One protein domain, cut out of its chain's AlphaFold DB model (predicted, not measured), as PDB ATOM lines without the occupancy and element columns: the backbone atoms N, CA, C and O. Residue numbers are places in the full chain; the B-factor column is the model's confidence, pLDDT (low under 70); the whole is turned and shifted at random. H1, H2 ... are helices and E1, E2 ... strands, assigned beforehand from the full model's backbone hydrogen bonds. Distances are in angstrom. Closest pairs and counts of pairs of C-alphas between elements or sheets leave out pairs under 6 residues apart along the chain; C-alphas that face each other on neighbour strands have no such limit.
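Overview. This is residues 8 to 155 of the 160 residues of the protein "Hypothetical protein" of Rotaria sp. Silwood1 (UniProt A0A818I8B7). One antiparallel sheet of seven strands is curled like part of a barrel and folded back on itself, the leaf E1 E7 E2 facing the leaf E4 E5 E6 with E3 as the hinge. Beyond the sheet, a chain with few named elements reaches out to the small helix H1 at the far end of the long axis, then returns through residues 134 to 142, which stand free, to H2, which only grazes the sheet. The printed part has 148 residues, with E1 to E7 followed by H1 and H2; the sheet's order is E1 E7 E2 E3 E4 E5 E6. The class is mixed, helices and strands, with under half of the residues in named elements. The whole is only just compact, close to loose, with a radius of gyration of the C-alphas of 17.3 A, and only just elongated, spanning 51 by 34 by 34 A.

Along the chain. E1, residues 16 to 23, begins at C-alpha 16 (80.193, 64.615, 140.831) and is 22.4 A long. E7 is residues 97 to 103, 18.6 A, and E2 is residues 35 to 38. E3, residues 48 to 55, is 19.2 A long and bends by 50 degrees at residue 51. E4 is residues 59 to 63, E5 is residues 78 to 85, 22.8 A, and E6 is residues 88 to 91. H1 is residues 114 to 121, 10.4 A. H2, residues 143 to 154, is 18.1 A long and ends at C-alpha 154 (84.435, 84.755, 155.772).

Arrangement. The sheet is strongly twisted, with edge strands E1 and E6. E1 and E7 are antiparallel at 150 degrees, with N 20 and O 102 2.8 A apart. E7 and E2 have N 101 and O 35 at 2.8 A. E2 to E6 form a meander, each strand the antiparallel neighbour of the one before. The hairpin E2 and E3 has N 36 and O 50 at 2.8 A, and the hairpin E3 and E4 has N 61 and O 54 at 2.8 A. The hairpin E4 and E5 has N 60 and O 80 at 2.8 A, and the hairpin E5 and E6 has N 90 and O 83 at 2.8 A. E3 pairs with E2 over residues 48 to 51 and with E4 over residues 51 to 55. Residues 8 to 9 pair antiparallel with residues 16 to 17 of E1. H1 is not on the sheet, and H1 and H2 are apart. H2 only grazes the sheet, with its residues 144 to 154. In H1 every O i to N i+4 pair is within hydrogen-bond range; in H2 3 of 8 are, and 2 of 9 O i to N i+3 pairs.

Size, cuts and confidence. The C-alphas farthest apart are those of Asn 86 and Ile 125, at 53.6 A. The printed part has no cut. The links E1 to E2, E4 to E5 and H1 to H2 are long, with 11, 14 and 21 residues. The mean pLDDT of the printed part is 81.1; residues 106 to 111 and 123 to 155 are under 70, and H2 has a mean of 38.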
ATOM      1  N   VAL A   8      82.363  64.450 146.021       87.88
ATOM      2  CA  VAL A   8      81.762  65.770 146.233       87.88
ATOM      3  C   VAL A   8      80.939  66.157 145.014       87.88
ATOM      4  O   VAL A   8      81.179  65.659 143.914       87.88
ATOM      5  N   GLN A   9      79.953  67.022 145.215       86.62
ATOM      6  CA  GLN A   9      79.090  67.519 144.154       86.62
ATOM      7  C   GLN A   9      79.289  69.015 143.996       86.62
ATOM      8  O   GLN A   9      79.170  69.761 144.969       86.62
ATOM      9  N   ARG A  10      79.516  69.465 142.767       84.81
ATOM     10  CA  ARG A  10      79.417  70.888 142.466       84.81
ATOM     11  C   ARG A  10      77.948  71.284 142.384       84.81
ATOM     12  O   ARG A  10      77.165  70.692 141.648       84.81
ATOM     13  N   VAL A  11      77.590  72.294 143.167       81.62
ATOM     14  CA  VAL A  11      76.198  72.698 143.400       81.62
ATOM     15  C   VAL A  11      75.510  73.154 142.114       81.62
ATOM     16  O   VAL A  11      74.366  72.782 141.883       81.62
ATOM     17  N   VAL A  12      76.211  73.914 141.268       76.25
ATOM     18  CA  VAL A  12      75.593  74.577 140.110       76.25
ATOM     19  C   VAL A  12      75.056  73.588 139.071       76.25
ATOM     20  O   VAL A  12      73.953  73.774 138.581       76.25
ATOM     21  N   ASP A  13      75.785  72.516 138.757       76.50
ATOM     22  CA  ASP A  13      75.434  71.586 137.673       76.50
ATOM     23  C   ASP A  13      75.262  70.132 138.125       76.50
ATOM     24  O   ASP A  13      75.039  69.244 137.306       76.50
ATOM     25  N   GLY A  14      75.405  69.869 139.423       80.00
ATOM     26  CA  GLY A  14      75.314  68.528 139.982       80.00
ATOM     27  C   GLY A  14      76.446  67.587 139.573       80.00
ATOM     28  O   GLY A  14      76.362  66.388 139.850       80.00
ATOM     29  N   LYS A  15      77.517  68.091 138.942       83.81
ATOM     30  CA  LYS A  15      78.650  67.253 138.542       83.81
ATOM     31  C   LYS A  15      79.324  66.662 139.783       83.81
ATOM     32  O   LYS A  15      79.694  67.384 140.710       83.81
ATOM     33  N   CYS A  16      79.489  65.340 139.781       86.12
ATOM     34  CA  CYS A  16      80.193  64.615 140.831       86.12
ATOM     35  C   CYS A  16      81.690  64.554 140.549       86.12
ATOM     36  O   CYS A  16      82.107  64.297 139.417       86.12
ATOM     37  N   PHE A  17      82.484  64.659 141.605       87.88
ATOM     38  CA  PHE A  17      83.930  64.514 141.548       87.88
ATOM     39  C   PHE A  17      84.422  63.546 142.606       87.88
ATOM     40  O   PHE A  17      83.860  63.477 143.700       87.88
ATOM     41  N   SER A  18      85.471  62.800 142.272       90.62
ATOM     42  CA  SER A  18      86.137  61.903 143.210       90.62
ATOM     43  C   SER A  18      86.938  62.707 144.225       90.62
ATOM     44  O   SER A  18      87.661  63.638 143.872       90.62
ATOM     45  N   LEU A  19      86.808  62.324 145.490       90.38
ATOM     46  CA  LEU A  19      87.577  62.872 146.594       90.38
ATOM     47  C   LEU A  19      88.631  61.840 147.000       90.38
ATOM     48  O   LEU A  19      88.299  60.776 147.527       90.38
ATOM     49  N   LYS A  20      89.899  62.147 146.740       93.25
ATOM     50  CA  LYS A  20      91.022  61.283 147.097       93.25
ATOM     51  C   LYS A  20      91.504  61.567 148.496       93.25
ATOM     52  O   LYS A  20      91.635  62.718 148.894       93.25
ATOM     53  N   GLN A  21      91.812  60.494 149.206       95.19
ATOM     54  CA  GLN A  21      92.254  60.517 150.588       95.19
ATOM     55  C   GLN A  21      93.746  60.208 150.658       95.19
ATOM     56  O   GLN A  21      94.219  59.232 150.073       95.19
ATOM     57  N   TYR A  22      94.472  61.020 151.411       96.94
ATOM     58  CA  TYR A  22      95.897  60.875 151.663       96.94
ATOM     59  C   TYR A  22      96.093  60.736 153.162       96.94
ATOM     60  O   TYR A  22      95.862  61.685 153.906       96.94
ATOM     61  N   GLN A  23      96.470  59.545 153.620       97.56
ATOM     62  CA  GLN A  23      96.720  59.308 155.042       97.56
ATOM     63  C   GLN A  23      97.868  60.189 155.544       97.56
ATOM     64  O   GLN A  23      98.807  60.473 154.803       97.56
ATOM     65  N   ASN A  24      97.827  60.588 156.813       98.12
ATOM     66  CA  ASN A  24      98.963  61.249 157.440       98.12
ATOM     67  C   ASN A  24     100.163  60.283 157.457       98.12
ATOM     68  O   ASN A  24     100.058  59.179 157.993       98.12
ATOM     69  N   GLY A  25     101.274  60.669 156.834       97.94
ATOM     70  CA  GLY A  25     102.354  59.759 156.444       97.94
ATOM     71  C   GLY A  25     102.274  59.264 154.994       97.94
ATOM     72  O   GLY A  25     102.924  58.275 154.663       97.94
ATOM     73  N   SER A  26     101.485  59.901 154.123       97.88
ATOM     74  CA  SER A  26     101.454  59.603 152.684       97.88
ATOM     75  C   SER A  26     102.783  59.960 152.012       97.88
ATOM     76  O   SER A  26     103.476  60.878 152.442       97.88
ATOM     77  N   THR A  27     103.122  59.269 150.923       97.62
ATOM     78  CA  THR A  27     104.230  59.650 150.028       97.62
ATOM     79  C   THR A  27     103.902  60.871 149.167       97.62
ATOM     80  O   THR A  27     104.792  61.481 148.581       97.62
ATOM     81  N   SER A  28     102.622  61.237 149.075       96.94
ATOM     82  CA  SER A  28     102.204  62.496 148.463       96.94
ATOM     83  C   SER A  28     102.332  63.634 149.480       96.94
ATOM     84  O   SER A  28     102.000  63.419 150.646       96.94
ATOM     85  N   PRO A  29     102.773  64.835 149.070       96.69
ATOM     86  CA  PRO A  29     102.781  65.997 149.951       96.69
ATOM     87  C   PRO A  29     101.355  66.491 150.255       96.69
ATOM     88  O   PRO A  29     100.427  66.223 149.476       96.69
ATOM     89  N   PRO A  30     101.165  67.253 151.351       97.00
ATOM     90  CA  PRO A  30      99.972  68.069 151.542       97.00
ATOM     91  C   PRO A  30      99.757  68.999 150.342       97.00
ATOM     92  O   PRO A  30     100.715  69.427 149.698       97.00
ATOM     93  N   LYS A  31      98.499  69.313 150.035       95.25
ATOM     94  CA  LYS A  31      98.127  70.139 148.881       95.25
ATOM     95  C   LYS A  31      97.219  71.283 149.329       95.25
ATOM     96  O   LYS A  31      96.359  71.075 150.184       95.25
ATOM     97  N   ASN A  32      97.389  72.459 148.723       94.19
ATOM     98  CA  ASN A  32      96.437  73.563 148.854       94.19
ATOM     99  C   ASN A  32      95.020  73.101 148.482       94.19
ATOM    100  O   ASN A  32      94.846  72.137 147.729       94.19
ATOM    101  N   GLU A  33      94.021  73.781 149.040       92.12
ATOM    102  CA  GLU A  33      92.591  73.567 148.781       92.12
ATOM    103  C   GLU A  33      92.099  72.164 149.186       92.12
ATOM    104  O   GLU A  33      91.034  71.706 148.771       92.12
ATOM    105  N   SER A  34      92.876  71.461 150.013       94.62
ATOM    106  CA  SER A  34      92.514  70.150 150.547       94.62
ATOM    107  C   SER A  34      91.851  70.269 151.914       94.62
ATOM    108  O   SER A  34      92.182  71.145 152.714       94.62
ATOM    109  N   LEU A  35      90.953  69.337 152.221       96.50
ATOM    110  CA  LEU A  35      90.360  69.204 153.550       96.50
ATOM    111  C   LEU A  35      91.309  68.421 154.458       96.50
ATOM    112  O   LEU A  35      91.583  67.254 154.187       96.50
ATOM    113  N   LEU A  36      91.778  69.021 155.547       97.75
ATOM    114  CA  LEU A  36      92.531  68.354 156.608       97.75
ATOM    115  C   LEU A  36      91.559  67.742 157.623       97.75
ATOM    116  O   LEU A  36      90.716  68.449 158.174       97.75
ATOM    117  N   ILE A  37      91.671  66.437 157.880       96.75
ATOM    118  CA  ILE A  37      90.709  65.687 158.697       96.75
ATOM    119  C   ILE A  37      91.364  65.158 159.972       96.75
ATOM    120  O   ILE A  37      92.301  64.354 159.923       96.75
ATOM    121  N   TYR A  38      90.811  65.540 161.121       96.19
ATOM    122  CA  TYR A  38      91.229  65.049 162.432       96.19
ATOM    123  C   TYR A  38      90.418  63.828 162.855       96.19
ATOM    124  O   TYR A  38      89.254  63.659 162.476       96.19
ATOM    125  N   SER A  39      91.035  62.965 163.659       93.19
ATOM    126  CA  SER A  39      90.350  61.820 164.240       93.19
ATOM    127  C   SER A  39      89.453  62.218 165.403       93.19
ATOM    128  O   SER A  39      89.703  63.204 166.091       93.19
ATOM    129  N   LEU A  40      88.466  61.368 165.682       91.00
ATOM    130  CA  LEU A  40      87.737  61.397 166.946       91.00
ATOM    131  C   LEU A  40      88.716  61.146 168.105       91.00
ATOM    132  O   LEU A  40      89.639  60.333 167.977       91.00
ATOM    133  N   GLY A  41      88.516  61.821 169.230       87.81
ATOM    134  CA  GLY A  41      89.329  61.644 170.431       87.81
ATOM    135  C   GLY A  41      88.647  62.208 171.672       87.81
ATOM    136  O   GLY A  41      87.642  62.899 171.568       87.81
ATOM    137  N   GLN A  42      89.208  61.944 172.852       86.44
ATOM    138  CA  GLN A  42      88.626  62.370 174.133       86.44
ATOM    139  C   GLN A  42      88.366  63.885 174.202       86.44
ATOM    140  O   GLN A  42      87.315  64.311 174.660       86.44
ATOM    141  N   HIS A  43      89.313  64.684 173.703       85.88
ATOM    142  CA  HIS A  43      89.231  66.149 173.680       85.88
ATOM    143  C   HIS A  43      88.603  66.701 172.388       85.88
ATOM    144  O   HIS A  43      88.266  67.876 172.327       85.88
ATOM    145  N   MET A  44      88.429  65.855 171.364       86.25
ATOM    146  CA  MET A  44      87.786  66.185 170.086       86.25
ATOM    147  C   MET A  44      86.745  65.104 169.761       86.25
ATOM    148  O   MET A  44      86.960  64.284 168.860       86.25
ATOM    149  N   PRO A  45      85.630  65.044 170.516       87.44
ATOM    150  CA  PRO A  45      84.677  63.935 170.441       87.44
ATOM    151  C   PRO A  45      84.004  63.805 169.072       87.44
ATOM    152  O   PRO A  45      83.581  62.715 168.706       87.44
ATOM    153  N   PHE A  46      83.958  64.891 168.294       89.31
ATOM    154  CA  PHE A  46      83.423  64.921 166.929       89.31
ATOM    155  C   PHE A  46      84.520  64.969 165.854       89.31
ATOM    156  O   PHE A  46      84.226  65.011 164.659       89.31
ATOM    157  N   GLY A  47      85.790  64.918 166.271       92.25
ATOM    158  CA  GLY A  47      86.928  65.209 165.416       92.25
ATOM    159  C   GLY A  47      86.946  66.685 165.036       92.25
ATOM    160  O   GLY A  47      86.388  67.526 165.739       92.25
ATOM    161  N   HIS A  48      87.602  66.991 163.923       95.19
ATOM    162  CA  HIS A  48      87.702  68.347 163.394       95.19
ATOM    163  C   HIS A  48      88.023  68.322 161.902       95.19
ATOM    164  O   HIS A  48      88.526  67.320 161.375       95.19
ATOM    165  N   VAL A  49      87.735  69.427 161.227       95.81
ATOM    166  CA  VAL A  49      88.055  69.636 159.818       95.81
ATOM    167  C   VAL A  49      88.593  71.043 159.615       95.81
ATOM    168  O   VAL A  49      88.100  71.999 160.204       95.81
ATOM    169  N   ALA A  50      89.603  71.163 158.767       96.94
ATOM    170  CA  ALA A  50      90.179  72.437 158.365       96.94
ATOM    171  C   ALA A  50      90.439  72.443 156.854       96.94
ATOM    172  O   ALA A  50      90.491  71.382 156.229       96.94
ATOM    173  N   VAL A  51      90.623  73.619 156.263       97.06
ATOM    174  CA  VAL A  51      91.034  73.775 154.861       97.06
ATOM    175  C   VAL A  51      92.507  74.143 154.825       97.06
ATOM    176  O   VAL A  51      92.907  75.100 155.480       97.06
ATOM    177  N   ILE A  52      93.314  73.407 154.064       97.62
ATOM    178  CA  ILE A  52      94.708  73.771 153.799       97.62
ATOM    179  C   ILE A  52      94.708  74.915 152.788       97.62
ATOM    180  O   ILE A  52      94.339  74.708 151.633       97.62
ATOM    181  N   VAL A  53      95.102  76.111 153.218       96.56
ATOM    182  CA  VAL A  53      95.122  77.305 152.356       96.56
ATOM    183  C   VAL A  53      96.494  77.536 151.732       96.56
ATOM    184  O   VAL A  53      96.559  77.881 150.560       96.56
ATOM    185  N   ASP A  54      97.573  77.232 152.463       97.06
ATOM    186  CA  ASP A  54      98.943  77.290 151.947       97.06
ATOM    187  C   ASP A  54      99.762  76.075 152.393       97.06
ATOM    188  O   ASP A  54      99.719  75.661 153.554       97.06
ATOM    189  N   VAL A  55     100.583  75.551 151.487       97.62
ATOM    190  CA  VAL A  55     101.628  74.565 151.764       97.62
ATOM    191  C   VAL A  55     102.970  75.274 151.643       97.62
ATOM    192  O   VAL A  55     103.377  75.705 150.565       97.62
ATOM    193  N   LEU A  56     103.644  75.418 152.779       97.44
ATOM    194  CA  LEU A  56     104.974  76.003 152.896       97.44
ATOM    195  C   LEU A  56     106.031  74.891 152.865       97.44
ATOM    196  O   LEU A  56     105.720  73.714 152.714       97.44
ATOM    197  N   LYS A  57     107.306  75.258 153.023       96.69
ATOM    198  CA  LYS A  57     108.429  74.309 152.962       96.69
ATOM    199  C   LYS A  57     108.369  73.213 154.039       96.69
ATOM    200  O   LYS A  57     108.769  72.081 153.774       96.69
ATOM    201  N   ASP A  58     107.932  73.561 155.245       96.94
ATOM    202  CA  ASP A  58     107.987  72.725 156.455       96.94
ATOM    203  C   ASP A  58     106.685  72.751 157.274       96.94
ATOM    204  O   ASP A  58     106.616  72.268 158.405       96.94
ATOM    205  N   SER A  59     105.649  73.372 156.727       98.38
ATOM    206  CA  SER A  59     104.395  73.605 157.423       98.38
ATOM    207  C   SER A  59     103.258  73.836 156.441       98.38
ATOM    208  O   SER A  59     103.463  74.123 155.263       98.38
ATOM    209  N   ILE A  60     102.038  73.699 156.933       98.62
ATOM    210  CA  ILE A  60     100.828  74.114 156.237       98.62
ATOM    211  C   ILE A  60     100.182  75.259 157.001       98.62
ATOM    212  O   ILE A  60     100.294  75.336 158.224       98.62
ATOM    213  N   ARG A  61      99.461  76.122 156.297       98.38
ATOM    214  CA  ARG A  61      98.518  77.058 156.903       98.38
ATOM    215  C   ARG A  61      97.114  76.557 156.666       98.38
ATOM    216  O   ARG A  61      96.799  76.065 155.581       98.38
ATOM    217  N   VAL A  62      96.286  76.672 157.692       98.00
ATOM    218  CA  VAL A  62      94.901  76.223 157.641       98.00
ATOM    219  C   VAL A  62      93.940  77.358 157.947       98.00
ATOM    220  O   VAL A  62      94.255  78.237 158.743       98.00
ATOM    221  N   ALA A  63      92.770  77.317 157.321       97.12
ATOM    222  CA  ALA A  63      91.600  78.096 157.699       97.12
ATOM    223  C   ALA A  63      90.539  77.138 158.257       97.12
ATOM    224  O   ALA A  63      90.248  76.098 157.656       97.12
ATOM    225  N   GLU A  64      89.977  77.445 159.423       95.19
ATOM    226  CA  GLU A  64      89.061  76.534 160.120       95.19
ATOM    227  C   GLU A  64      88.141  77.275 161.089       95.19
ATOM    228  O   GLU A  64      88.516  78.297 161.644       95.19
ATOM    229  N   GLN A  65      86.954  76.744 161.362       92.12
ATOM    230  CA  GLN A  65      86.066  77.290 162.390       92.12
ATOM    231  C   GLN A  65      85.925  76.328 163.562       92.12
ATOM    232  O   GLN A  65      86.194  75.141 163.425       92.12
ATOM    233  N   ASN A  66      85.495  76.836 164.721       92.31
ATOM    234  CA  ASN A  66      85.255  76.027 165.922       92.31
ATOM    235  C   ASN A  66      86.498  75.274 166.459       92.31
ATOM    236  O   ASN A  66      86.367  74.235 167.099       92.31
ATOM    237  N   TYR A  67      87.704  75.801 166.211       91.88
ATOM    238  CA  TYR A  67      88.943  75.328 166.845       91.88
ATOM    239  C   TYR A  67      89.433  76.323 167.905       91.88
ATOM    240  O   TYR A  67      89.572  75.990 169.080       91.88
ATOM    241  N   HIS A  68      89.612  77.585 167.505       90.38
ATOM    242  CA  HIS A  68      89.855  78.707 168.406       90.38
ATOM    243  C   HIS A  68      88.969  79.900 168.046       90.38
ATOM    244  O   HIS A  68      88.668  80.126 166.875       90.38
ATOM    245  N   ALA A  69      88.581  80.675 169.058       89.81
ATOM    246  CA  ALA A  69      87.687  81.824 168.930       89.81
ATOM    247  C   ALA A  69      88.446  83.167 168.996       89.81
ATOM    248  O   ALA A  69      88.074  84.055 169.758       89.81
ATOM    249  N   TYR A  70      89.534  83.304 168.234       90.31
ATOM    250  CA  TYR A  70      90.274  84.565 168.098       90.31
ATOM    251  C   TYR A  70      90.206  85.108 166.669       90.31
ATOM    252  O   TYR A  70      90.024  84.353 165.713       90.31
ATOM    253  N   TYR A  71      90.391  86.422 166.529       92.44
ATOM    254  CA  TYR A  71      90.529  87.082 165.232       92.44
ATOM    255  C   TYR A  71      91.826  86.662 164.541       92.44
ATOM    256  O   TYR A  71      92.879  86.594 165.175       92.44
ATOM    257  N   TRP A  72      91.752  86.400 163.238       93.56
ATOM    258  CA  TRP A  72      92.930  86.074 162.438       93.56
ATOM    259  C   TRP A  72      93.552  87.358 161.912       93.56
ATOM    260  O   TRP A  72      92.852  88.277 161.495       93.56
ATOM    261  N   SER A  73      94.878  87.415 161.903       89.69
ATOM    262  CA  SER A  73      95.626  88.533 161.325       89.69
ATOM    263  C   SER A  73      95.776  88.440 159.801       89.69
ATOM    264  O   SER A  73      96.402  89.307 159.198       89.69
ATOM    265  N   GLY A  74      95.229  87.397 159.170       92.31
ATOM    266  CA  GLY A  74      95.324  87.151 157.735       92.31
ATOM    267  C   GLY A  74      94.317  86.103 157.263       92.31
ATOM    268  O   GLY A  74      93.280  85.893 157.885       92.31
ATOM    269  N   ASN A  75      94.645  85.418 156.171       93.62
ATOM    270  CA  ASN A  75      93.792  84.419 155.519       93.62
ATOM    271  C   ASN A  75      93.884  83.001 156.129       93.62
ATOM    272  O   ASN A  75      93.385  82.048 155.532       93.62
ATOM    273  N   TYR A  76      94.524  82.838 157.292       96.44
ATOM    274  CA  TYR A  76      94.689  81.550 157.970       96.44
ATOM    275  C   TYR A  76      94.542  81.691 159.491       96.44
ATOM    276  O   TYR A  76      94.917  82.712 160.068       96.44
ATOM    277  N   SER A  77      94.025  80.649 160.144       96.81
ATOM    278  CA  SER A  77      93.889  80.562 161.603       96.81
ATOM    279  C   SER A  77      95.188  80.116 162.266       96.81
ATOM    280  O   SER A  77      95.598  80.671 163.283       96.81
ATOM    281  N   ARG A  78      95.831  79.085 161.707       96.31
ATOM    282  CA  ARG A  78      97.000  78.423 162.297       96.31
ATOM    283  C   ARG A  78      97.993  77.986 161.233       96.31
ATOM    284  O   ARG A  78      97.622  77.662 160.106       96.31
ATOM    285  N   GLN A  79      99.257  77.923 161.635       97.75
ATOM    286  CA  GLN A  79     100.319  77.260 160.888       97.75
ATOM    287  C   GLN A  79     100.706  75.978 161.630       97.75
ATOM    288  O   GLN A  79     101.011  76.022 162.820       97.75
ATOM    289  N   ILE A  80     100.663  74.843 160.939       98.38
ATOM    290  CA  ILE A  80     100.880  73.509 161.501       98.38
ATOM    291  C   ILE A  80     102.134  72.917 160.851       98.38
ATOM    292  O   ILE A  80     102.182  72.828 159.621       98.38
ATOM    293  N   PRO A  81     103.155  72.514 161.622       98.50
ATOM    294  CA  PRO A  81     104.364  71.933 161.057       98.50
ATOM    295  C   PRO A  81     104.090  70.566 160.423       98.50
ATOM    296  O   PRO A  81     103.235  69.801 160.879       98.50
ATOM    297  N   TYR A  82     104.866  70.222 159.403       98.25
ATOM    298  CA  TYR A  82     104.962  68.852 158.921       98.25
ATOM    299  C   TYR A  82     106.422  68.449 158.727       98.25
ATOM    300  O   TYR A  82     107.303  69.276 158.514       98.25
ATOM    301  N   VAL A  83     106.689  67.148 158.794       98.12
ATOM    302  CA  VAL A  83     108.027  66.587 158.580       98.12
ATOM    303  C   VAL A  83     108.002  65.536 157.487       98.12
ATOM    304  O   VAL A  83     107.017  64.816 157.327       98.12
ATOM    305  N   VAL A  84     109.109  65.416 156.758       98.06
ATOM    306  CA  VAL A  84     109.306  64.354 155.768       98.06
ATOM    307  C   VAL A  84     110.244  63.307 156.355       98.06
ATOM    308  O   VAL A  84     111.376  63.622 156.719       98.06
ATOM    309  N   LYS A  85     109.783  62.060 156.464       97.62
ATOM    310  CA  LYS A  85     110.582  60.921 156.943       97.62
ATOM    311  C   LYS A  85     110.472  59.786 155.940       97.62
ATOM    312  O   LYS A  85     109.368  59.348 155.649       97.62
ATOM    313  N   ASN A  86     111.601  59.317 155.409       97.06
ATOM    314  CA  ASN A  86     111.656  58.235 154.413       97.06
ATOM    315  C   ASN A  86     110.767  58.473 153.173       97.06
ATOM    316  O   ASN A  86     110.233  57.529 152.606       97.06
ATOM    317  N   GLY A  87     110.597  59.736 152.761       96.62
ATOM    318  CA  GLY A  87     109.723  60.114 151.642       96.62
ATOM    319  C   GLY A  87     108.240  60.272 152.002       96.62
ATOM    320  O   GLY A  87     107.438  60.583 151.126       96.62
ATOM    321  N   ASN A  88     107.874  60.109 153.275       98.31
ATOM    322  CA  ASN A  88     106.501  60.207 153.762       98.31
ATOM    323  C   ASN A  88     106.291  61.518 154.535       98.31
ATOM    324  O   ASN A  88     107.129  61.900 155.355       98.31
ATOM    325  N   TYR A  89     105.164  62.184 154.298       98.38
ATOM    326  CA  TYR A  89     104.819  63.490 154.859       98.38
ATOM    327  C   TYR A  89     103.908  63.342 156.076       98.38
ATOM    328  O   TYR A  89     102.799  62.820 155.963       98.38
ATOM    329  N   TYR A  90     104.354  63.842 157.229       98.50
ATOM    330  CA  TYR A  90     103.638  63.768 158.500       98.50
ATOM    331  C   TYR A  90     103.294  65.164 159.010       98.50
ATOM    332  O   TYR A  90     104.188  65.892 159.434       98.50
ATOM    333  N   ILE A  91     102.012  65.521 159.002       98.56
ATOM    334  CA  ILE A  91     101.489  66.743 159.623       98.56
ATOM    335  C   ILE A  91     101.401  66.516 161.133       98.56
ATOM    336  O   ILE A  91     100.842  65.509 161.584       98.56
ATOM    337  N   MET A  92     101.965  67.448 161.899       97.75
ATOM    338  CA  MET A  92     102.173  67.337 163.339       97.75
ATOM    339  C   MET A  92     101.352  68.404 164.062       97.75
ATOM    340  O   MET A  92     101.681  69.584 164.011       97.75
ATOM    341  N   ASP A  93     100.302  67.983 164.762       96.81
ATOM    342  CA  ASP A  93      99.481  68.862 165.598       96.81
ATOM    343  C   ASP A  93      99.182  68.195 166.950       96.81
ATOM    344  O   ASP A  93      99.461  67.011 167.156       96.81
ATOM    345  N   SER A  94      98.599  68.960 167.871       94.44
ATOM    346  CA  SER A  94      98.227  68.536 169.228       94.44
ATOM    347  C   SER A  94      97.227  67.377 169.237       94.44
ATOM    348  O   SER A  94      97.200  66.576 170.169       94.44
ATOM    349  N   TYR A  95      96.404  67.276 168.191       94.88
ATOM    350  CA  TYR A  95      95.418  66.216 168.028       94.88
ATOM    351  C   TYR A  95      95.753  65.323 166.842       94.88
ATOM    352  O   TYR A  95      96.352  65.741 165.853       94.88
ATOM    353  N   LYS A  96      95.320  64.065 166.928       95.81
ATOM    354  CA  LYS A  96      95.580  63.067 165.896       95.81
ATOM    355  C   LYS A  96      94.866  63.430 164.589       95.81
ATOM    356  O   LYS A  96      93.652  63.624 164.549       95.81
ATOM    357  N   ILE A  97      95.640  63.461 163.509       97.19
ATOM    358  CA  ILE A  97      95.190  63.736 162.142       97.19
ATOM    359  C   ILE A  97      95.094  62.414 161.380       97.19
ATOM    360  O   ILE A  97      96.043  61.626 161.391       97.19
ATOM    361  N   TYR A  98      93.966  62.164 160.709       97.31
ATOM    362  CA  TYR A  98      93.847  61.025 159.795       97.31
ATOM    363  C   TYR A  98      94.594  61.271 158.488       97.31
ATOM    364  O   TYR A  98      95.244  60.360 157.978       97.31
ATOM    365  N   GLY A  99      94.518  62.492 157.965       97.62
ATOM    366  CA  GLY A  99      95.149  62.872 156.711       97.62
ATOM    367  C   GLY A  99      94.433  64.042 156.054       97.62
ATOM    368  O   GLY A  99      93.698  64.774 156.720       97.62
ATOM    369  N   TRP A 100      94.618  64.199 154.748       97.69
ATOM    370  CA  TRP A 100      93.931  65.215 153.955       97.69
ATOM    371  C   TRP A 100      93.197  64.612 152.762       97.69
ATOM    372  O   TRP A 100      93.482  63.496 152.322       97.69
ATOM    373  N   MET A 101      92.218  65.352 152.253       95.81
ATOM    374  CA  MET A 101      91.403  64.965 151.115       95.81
ATOM    375  C   MET A 101      91.428  66.045 150.037       95.81
ATOM    376  O   MET A 101      91.159  67.205 150.335       95.81
ATOM    377  N   SER A 102      91.708  65.661 148.794       92.75
ATOM    378  CA  SER A 102      91.702  66.562 147.633       92.75
ATOM    379  C   SER A 102      90.718  66.056 146.596       92.75
ATOM    380  O   SER A 102      90.583  64.849 146.388       92.75
ATOM    381  N   VAL A 103      90.077  66.976 145.887       90.44
ATOM    382  CA  VAL A 103      89.295  66.619 144.706       90.44
ATOM    383  C   VAL A 103      90.246  66.251 143.559       90.44
ATOM    384  O   VAL A 103      91.248  66.935 143.341       90.44
ATOM    385  N   GLU A 104      89.975  65.145 142.860       81.88
ATOM    386  CA  GLU A 104      90.749  64.699 141.690       81.88
ATOM    387  C   GLU A 104      90.191  65.306 140.394       81.88
ATOM    388  O   GLU A 104      89.514  64.637 139.616       81.88
ATOM    389  N   ASP A 105      90.453  66.592 140.165       78.75
ATOM    390  CA  ASP A 105      90.268  67.250 138.866       78.75
ATOM    391  C   ASP A 105      91.147  68.506 138.816       78.75
ATOM    392  O   ASP A 105      91.083  69.351 139.707       78.75
ATOM    393  N   ASN A 106      91.967  68.642 137.776       65.25
ATOM    394  CA  ASN A 106      92.866  69.789 137.627       65.25
ATOM    395  C   ASN A 106      92.146  71.044 137.094       65.25
ATOM    396  O   ASN A 106      92.722  72.127 137.117       65.25
ATOM    397  N   ASN A 107      90.895  70.919 136.632       62.62
ATOM    398  CA  ASN A 107      90.130  72.003 136.002       62.62
ATOM    399  C   ASN A 107      89.062  72.623 136.925       62.62
ATOM    400  O   ASN A 107      88.163  73.317 136.450       62.62
ATOM    401  N   GLN A 108      89.110  72.345 138.231       58.94
ATOM    402  CA  GLN A 108      88.038  72.706 139.168       58.94
ATOM    403  C   GLN A 108      88.159  74.063 139.848       58.94
ATOM    404  O   GLN A 108      87.153  74.571 140.337       58.94
ATOM    405  N   ASN A 109      89.344  74.665 139.851       56.88
ATOM    406  CA  ASN A 109      89.582  75.888 140.619       56.88
ATOM    407  C   ASN A 109      89.071  77.147 139.911       56.88
ATOM    408  O   ASN A 109      89.164  78.243 140.452       56.88
ATOM    409  N   TYR A 110      88.525  76.998 138.702       62.56
ATOM    410  CA  TYR A 110      87.958  78.108 137.960       62.56
ATOM    411  C   TYR A 110      86.438  78.126 138.120       62.56
ATOM    412  O   TYR A 110      85.781  77.107 137.860       62.56
ATOM    413  N   PRO A 111      85.853  79.273 138.508       66.44
ATOM    414  CA  PRO A 111      84.413  79.437 138.454       66.44
ATOM    415  C   PRO A 111      83.926  79.136 137.036       66.44
ATOM    416  O   PRO A 111      84.600  79.426 136.042       66.44
ATOM    417  N   LEU A 112      82.739  78.532 136.930       76.75
ATOM    418  CA  LEU A 112      82.097  78.412 135.627       76.75
ATOM    419  C   LEU A 112      81.924  79.812 135.035       76.75
ATOM    420  O   LEU A 112      81.605  80.762 135.747       76.75
ATOM    421  N   ASN A 113      82.113  79.942 133.723       81.88
ATOM    422  CA  ASN A 113      81.881  81.224 133.073       81.88
ATOM    423  C   ASN A 113      80.401  81.638 133.190       81.88
ATOM    424  O   ASN A 113      79.495  80.795 133.207       81.88
ATOM    425  N   GLN A 114      80.156  82.950 133.240       81.38
ATOM    426  CA  GLN A 114      78.813  83.503 133.429       81.38
ATOM    427  C   GLN A 114      77.780  82.993 132.402       81.38
ATOM    428  O   GLN A 114      76.672  82.648 132.808       81.38
ATOM    429  N   PRO A 115      78.102  82.842 131.099       83.81
ATOM    430  CA  PRO A 115      77.158  82.280 130.130       83.81
ATOM    431  C   PRO A 115      76.731  80.840 130.446       83.81
ATOM    432  O   PRO A 115      75.583  80.471 130.207       83.81
ATOM    433  N   THR A 116      77.638  80.017 130.979       81.00
ATOM    434  CA  THR A 116      77.319  78.644 131.400       81.00
ATOM    435  C   THR A 116      76.437  78.657 132.640       81.00
ATOM    436  O   THR A 116      75.454  77.921 132.677       81.00
ATOM    437  N   ILE A 117      76.735  79.526 133.612       78.50
ATOM    438  CA  ILE A 117      75.900  79.708 134.808       78.50
ATOM    439  C   ILE A 117      74.481  80.120 134.403       78.50
ATOM    440  O   ILE A 117      73.527  79.481 134.834       78.50
ATOM    441  N   ASN A 118      74.329  81.111 133.522       80.94
ATOM    442  CA  ASN A 118      73.014  81.585 133.081       80.94
ATOM    443  C   ASN A 118      72.196  80.459 132.424       80.94
ATOM    444  O   ASN A 118      71.056  80.225 132.813       80.94
ATOM    445  N   LYS A 119      72.810  79.674 131.524       80.44
ATOM    446  CA  LYS A 119      72.161  78.508 130.890       80.44
ATOM    447  C   LYS A 119      71.746  77.422 131.884       80.44
ATOM    448  O   LYS A 119      70.794  76.688 131.627       80.44
ATOM    449  N   ILE A 120      72.497  77.256 132.970       76.25
ATOM    450  CA  ILE A 120      72.183  76.306 134.042       76.25
ATOM    451  C   ILE A 120      71.009  76.831 134.876       76.25
ATOM    452  O   ILE A 120      70.071  76.084 135.142       76.25
ATOM    453  N   MET A 121      71.037  78.113 135.244       74.31
ATOM    454  CA  MET A 121      69.989  78.760 136.041       74.31
ATOM    455  C   MET A 121      68.653  78.815 135.291       74.31
ATOM    456  O   MET A 121      67.618  78.533 135.881       74.31
ATOM    457  N   GLU A 122      68.668  79.075 133.980       75.69
ATOM    458  CA  GLU A 122      67.473  79.017 133.119       75.69
ATOM    459  C   GLU A 122      66.840  77.614 133.068       75.69
ATOM    460  O   GLU A 122      65.639  77.483 132.839       75.69
ATOM    461  N   LYS A 123      67.635  76.557 133.284       68.69
ATOM    462  CA  LYS A 123      67.176  75.159 133.260       68.69
ATOM    463  C   LYS A 123      66.755  74.622 134.630       68.69
ATOM    464  O   LYS A 123      65.962  73.684 134.683       68.69
ATOM    465  N   ASN A 124      67.266  75.188 135.722       62.59
ATOM    466  CA  ASN A 124      67.047  74.700 137.083       62.59
ATOM    467  C   ASN A 124      66.022  75.578 137.822       62.59
ATOM    468  O   ASN A 124      66.384  76.510 138.533       62.59
ATOM    469  N   ILE A 125      64.731  75.248 137.697       55.16
ATOM    470  CA  ILE A 125      63.628  75.905 138.438       55.16
ATOM    471  C   ILE A 125      63.531  75.406 139.903       55.16
ATOM    472  O   ILE A 125      62.733  75.903 140.693       55.16
ATOM    473  N   SER A 126      64.361  74.448 140.325       62.16
ATOM    474  CA  SER A 126      64.325  73.879 141.678       62.16
ATOM    475  C   SER A 126      65.714  73.727 142.296       62.16
ATOM    476  O   SER A 126      66.710  73.635 141.580       62.16
ATOM    477  N   PHE A 127      65.750  73.659 143.634       57.53
ATOM    478  CA  PHE A 127      66.946  73.409 144.444       57.53
ATOM    479  C   PHE A 127      67.855  72.319 143.840       57.53
ATOM    480  O   PHE A 127      67.351  71.327 143.305       57.53
ATOM    481  N   PRO A 128      69.188  72.471 143.949       60.22
ATOM    482  CA  PRO A 128      70.131  71.490 143.434       60.22
ATOM    483  C   PRO A 128      69.895  70.133 144.105       60.22
ATOM    484  O   PRO A 128      70.004  69.992 145.322       60.22
ATOM    485  N   ASN A 129      69.576  69.117 143.303       63.19
ATOM    486  CA  ASN A 129      69.439  67.747 143.786       63.19
ATOM    487  C   ASN A 129      70.829  67.190 144.121       63.19
ATOM    488  O   ASN A 129      71.671  67.061 143.234       63.19
ATOM    489  N   PHE A 130      71.082  66.840 145.385       67.19
ATOM    490  CA  PHE A 130      72.335  66.216 145.826       67.19
ATOM    491  C   PHE A 130      72.341  64.714 145.486       67.19
ATOM    492  O   PHE A 130      71.891  63.880 146.265       67.19
ATOM    493  N   ILE A 131      72.815  64.370 144.289       69.50
ATOM    494  CA  ILE A 131      72.741  63.023 143.693       69.50
ATOM    495  C   ILE A 131      74.032  62.223 143.942       69.50
ATOM    496  O   ILE A 131      74.038  60.993 143.880       69.50
ATOM    497  N   CYS A 132      75.145  62.893 144.259       69.75
ATOM    498  CA  CYS A 132      76.443  62.227 144.416       69.75
ATOM    499  C   CYS A 132      76.595  61.437 145.731       69.75
ATOM    500  O   CYS A 132      77.554  60.670 145.865       69.75
ATOM    501  N   SER A 133      75.669  61.586 146.687       58.12
ATOM    502  CA  SER A 133      75.606  60.749 147.887       58.12
ATOM    503  C   SER A 133      74.762  59.506 147.618       58.12
ATOM    504  O   SER A 133      73.566  59.609 147.347       58.12
ATOM    505  N   LYS A 134      75.342  58.309 147.765       50.84
ATOM    506  CA  LYS A 134      74.511  57.123 148.022       50.84
ATOM    507  C   LYS A 134      73.728  57.387 149.309       50.84
ATOM    508  O   LYS A 134      74.320  57.899 150.251       50.84
ATOM    509  N   SER A 135      72.436  57.052 149.311       42.91
ATOM    510  CA  SER A 135      71.532  57.105 150.468       42.91
ATOM    511  C   SER A 135      72.278  56.843 151.783       42.91
ATOM    512  O   SER A 135      72.653  55.708 152.073       42.91
ATOM    513  N   VAL A 136      72.531  57.900 152.557       45.53
ATOM    514  CA  VAL A 136      72.917  57.771 153.962       45.53
ATOM    515  C   VAL A 136      71.646  58.009 154.759       45.53
ATOM    516  O   VAL A 136      71.393  59.097 155.268       45.53
ATOM    517  N   THR A 137      70.805  56.982 154.856       44.22
ATOM    518  CA  THR A 137      69.827  56.893 155.941       44.22
ATOM    519  C   THR A 137      70.590  56.595 157.228       44.22
ATOM    520  O   THR A 137      70.703  55.438 157.622       44.22
ATOM    521  N   SER A 138      71.182  57.607 157.860       40.53
ATOM    522  CA  SER A 138      71.508  57.538 159.287       40.53
ATOM    523  C   SER A 138      71.829  58.920 159.853       40.53
ATOM    524  O   SER A 138      72.666  59.658 159.335       40.53
ATOM    525  N   LEU A 139      71.113  59.239 160.924       44.84
ATOM    526  CA  LEU A 139      71.161  60.426 161.766       44.84
ATOM    527  C   LEU A 139      72.588  60.886 162.128       44.84
ATOM    528  O   LEU A 139      73.210  60.294 163.001       44.84
ATOM    529  N   CYS A 140      73.062  61.991 161.541       38.59
ATOM    530  CA  CYS A 140      73.887  63.005 162.229       38.59
ATOM    531  C   CYS A 140      74.071  64.247 161.329       38.59
ATOM    532  O   CYS A 140      75.155  64.528 160.826       38.59
ATOM    533  N   ASN A 141      72.979  64.966 161.055       41.78
ATOM    534  CA  ASN A 141      72.922  65.987 159.997       41.78
ATOM    535  C   ASN A 141      73.092  67.444 160.476       41.78
ATOM    536  O   ASN A 141      72.771  68.364 159.733       41.78
ATOM    537  N   TYR A 142      73.597  67.684 161.690       43.03
ATOM    538  CA  TYR A 142      73.680  69.050 162.236       43.03
ATOM    539  C   TYR A 142      75.088  69.661 162.253       43.03
ATOM    540  O   TYR A 142      75.213  70.877 162.166       43.03
ATOM    541  N   PHE A 143      76.162  68.865 162.300       43.31
ATOM    542  CA  PHE A 143      77.515  69.426 162.459       43.31
ATOM    543  C   PHE A 143      78.165  69.846 161.130       43.31
ATOM    544  O   PHE A 143      78.847  70.866 161.067       43.31
ATOM    545  N   LEU A 144      77.911  69.108 160.040       42.75
ATOM    546  CA  LEU A 144      78.450  69.449 158.715       42.75
ATOM    547  C   LEU A 144      77.750  70.667 158.091       42.75
ATOM    548  O   LEU A 144      78.379  71.428 157.363       42.75
ATOM    549  N   PHE A 145      76.462  70.865 158.387       36.78
ATOM    550  CA  PHE A 145      75.660  71.930 157.779       36.78
ATOM    551  C   PHE A 145      76.097  73.329 158.242       36.78
ATOM    552  O   PHE A 145      76.159  74.250 157.430       36.78
ATOM    553  N   CYS A 146      76.488  73.484 159.513       34.59
ATOM    554  CA  CYS A 146      76.988  74.761 160.034       34.59
ATOM    555  C   CYS A 146      78.397  75.108 159.527       34.59
ATOM    556  O   CYS A 146      78.685  76.281 159.310       34.59
ATOM    557  N   PHE A 147      79.262  74.114 159.294       45.16
ATOM    558  CA  PHE A 147      80.639  74.367 158.854       45.16
ATOM    559  C   PHE A 147      80.697  74.951 157.433       45.16
ATOM    560  O   PHE A 147      81.481  75.855 157.164       45.16
ATOM    561  N   PHE A 148      79.837  74.479 156.522       43.69
ATOM    562  CA  PHE A 148      79.830  74.950 155.132       43.69
ATOM    563  C   PHE A 148      79.091  76.279 154.928       43.69
ATOM    564  O   PHE A 148      79.501  77.055 154.069       43.69
ATOM    565  N   TYR A 149      78.049  76.582 155.712       33.56
ATOM    566  CA  TYR A 149      77.319  77.848 155.558       33.56
ATOM    567  C   TYR A 149      78.133  79.065 156.017       33.56
ATOM    568  O   TYR A 149      77.943  80.159 155.496       33.56
ATOM    569  N   VAL A 150      79.058  78.882 156.965       38.56
ATOM    570  CA  VAL A 150      79.832  79.987 157.545       38.56
ATOM    571  C   VAL A 150      81.234  80.109 156.924       38.56
ATOM    572  O   VAL A 150      81.745  81.223 156.826       38.56
ATOM    573  N   LEU A 151      81.819  79.032 156.373       38.88
ATOM    574  CA  LEU A 151      83.073  79.127 155.603       38.88
ATOM    575  C   LEU A 151      82.927  80.038 154.364       38.88
ATOM    576  O   LEU A 151      83.860  80.756 154.017       38.88
ATOM    577  N   VAL A 152      81.743  80.067 153.739       37.66
ATOM    578  CA  VAL A 152      81.446  80.934 152.580       37.66
ATOM    579  C   VAL A 152      81.320  82.415 152.972       37.66
ATOM    580  O   VAL A 152      81.541  83.279 152.134       37.66
ATOM    581  N   ILE A 153      81.013  82.734 154.235       34.72
ATOM    582  CA  ILE A 153      80.775  84.123 154.672       34.72
ATOM    583  C   ILE A 153      82.087  84.855 155.015       34.72
ATOM    584  O   ILE A 153      82.129  86.078 154.952       34.72
ATOM    585  N   PHE A 154      83.167  84.136 155.346       32.19
ATOM    586  CA  PHE A 154      84.435  84.755 155.772       32.19
ATOM    587  C   PHE A 154      85.599  84.609 154.788       32.19
ATOM    588  O   PHE A 154      86.636  85.233 154.998       32.19
ATOM    589  N   ILE A 155      85.446  83.832 153.713       36.56
ATOM    590  CA  ILE A 155      86.436  83.759 152.631       36.56
ATOM    591  C   ILE A 155      85.873  84.509 151.420       36.56
ATOM    592  O   ILE A 155      85.547  83.925 150.388       36.56
TER     593      ILE A 155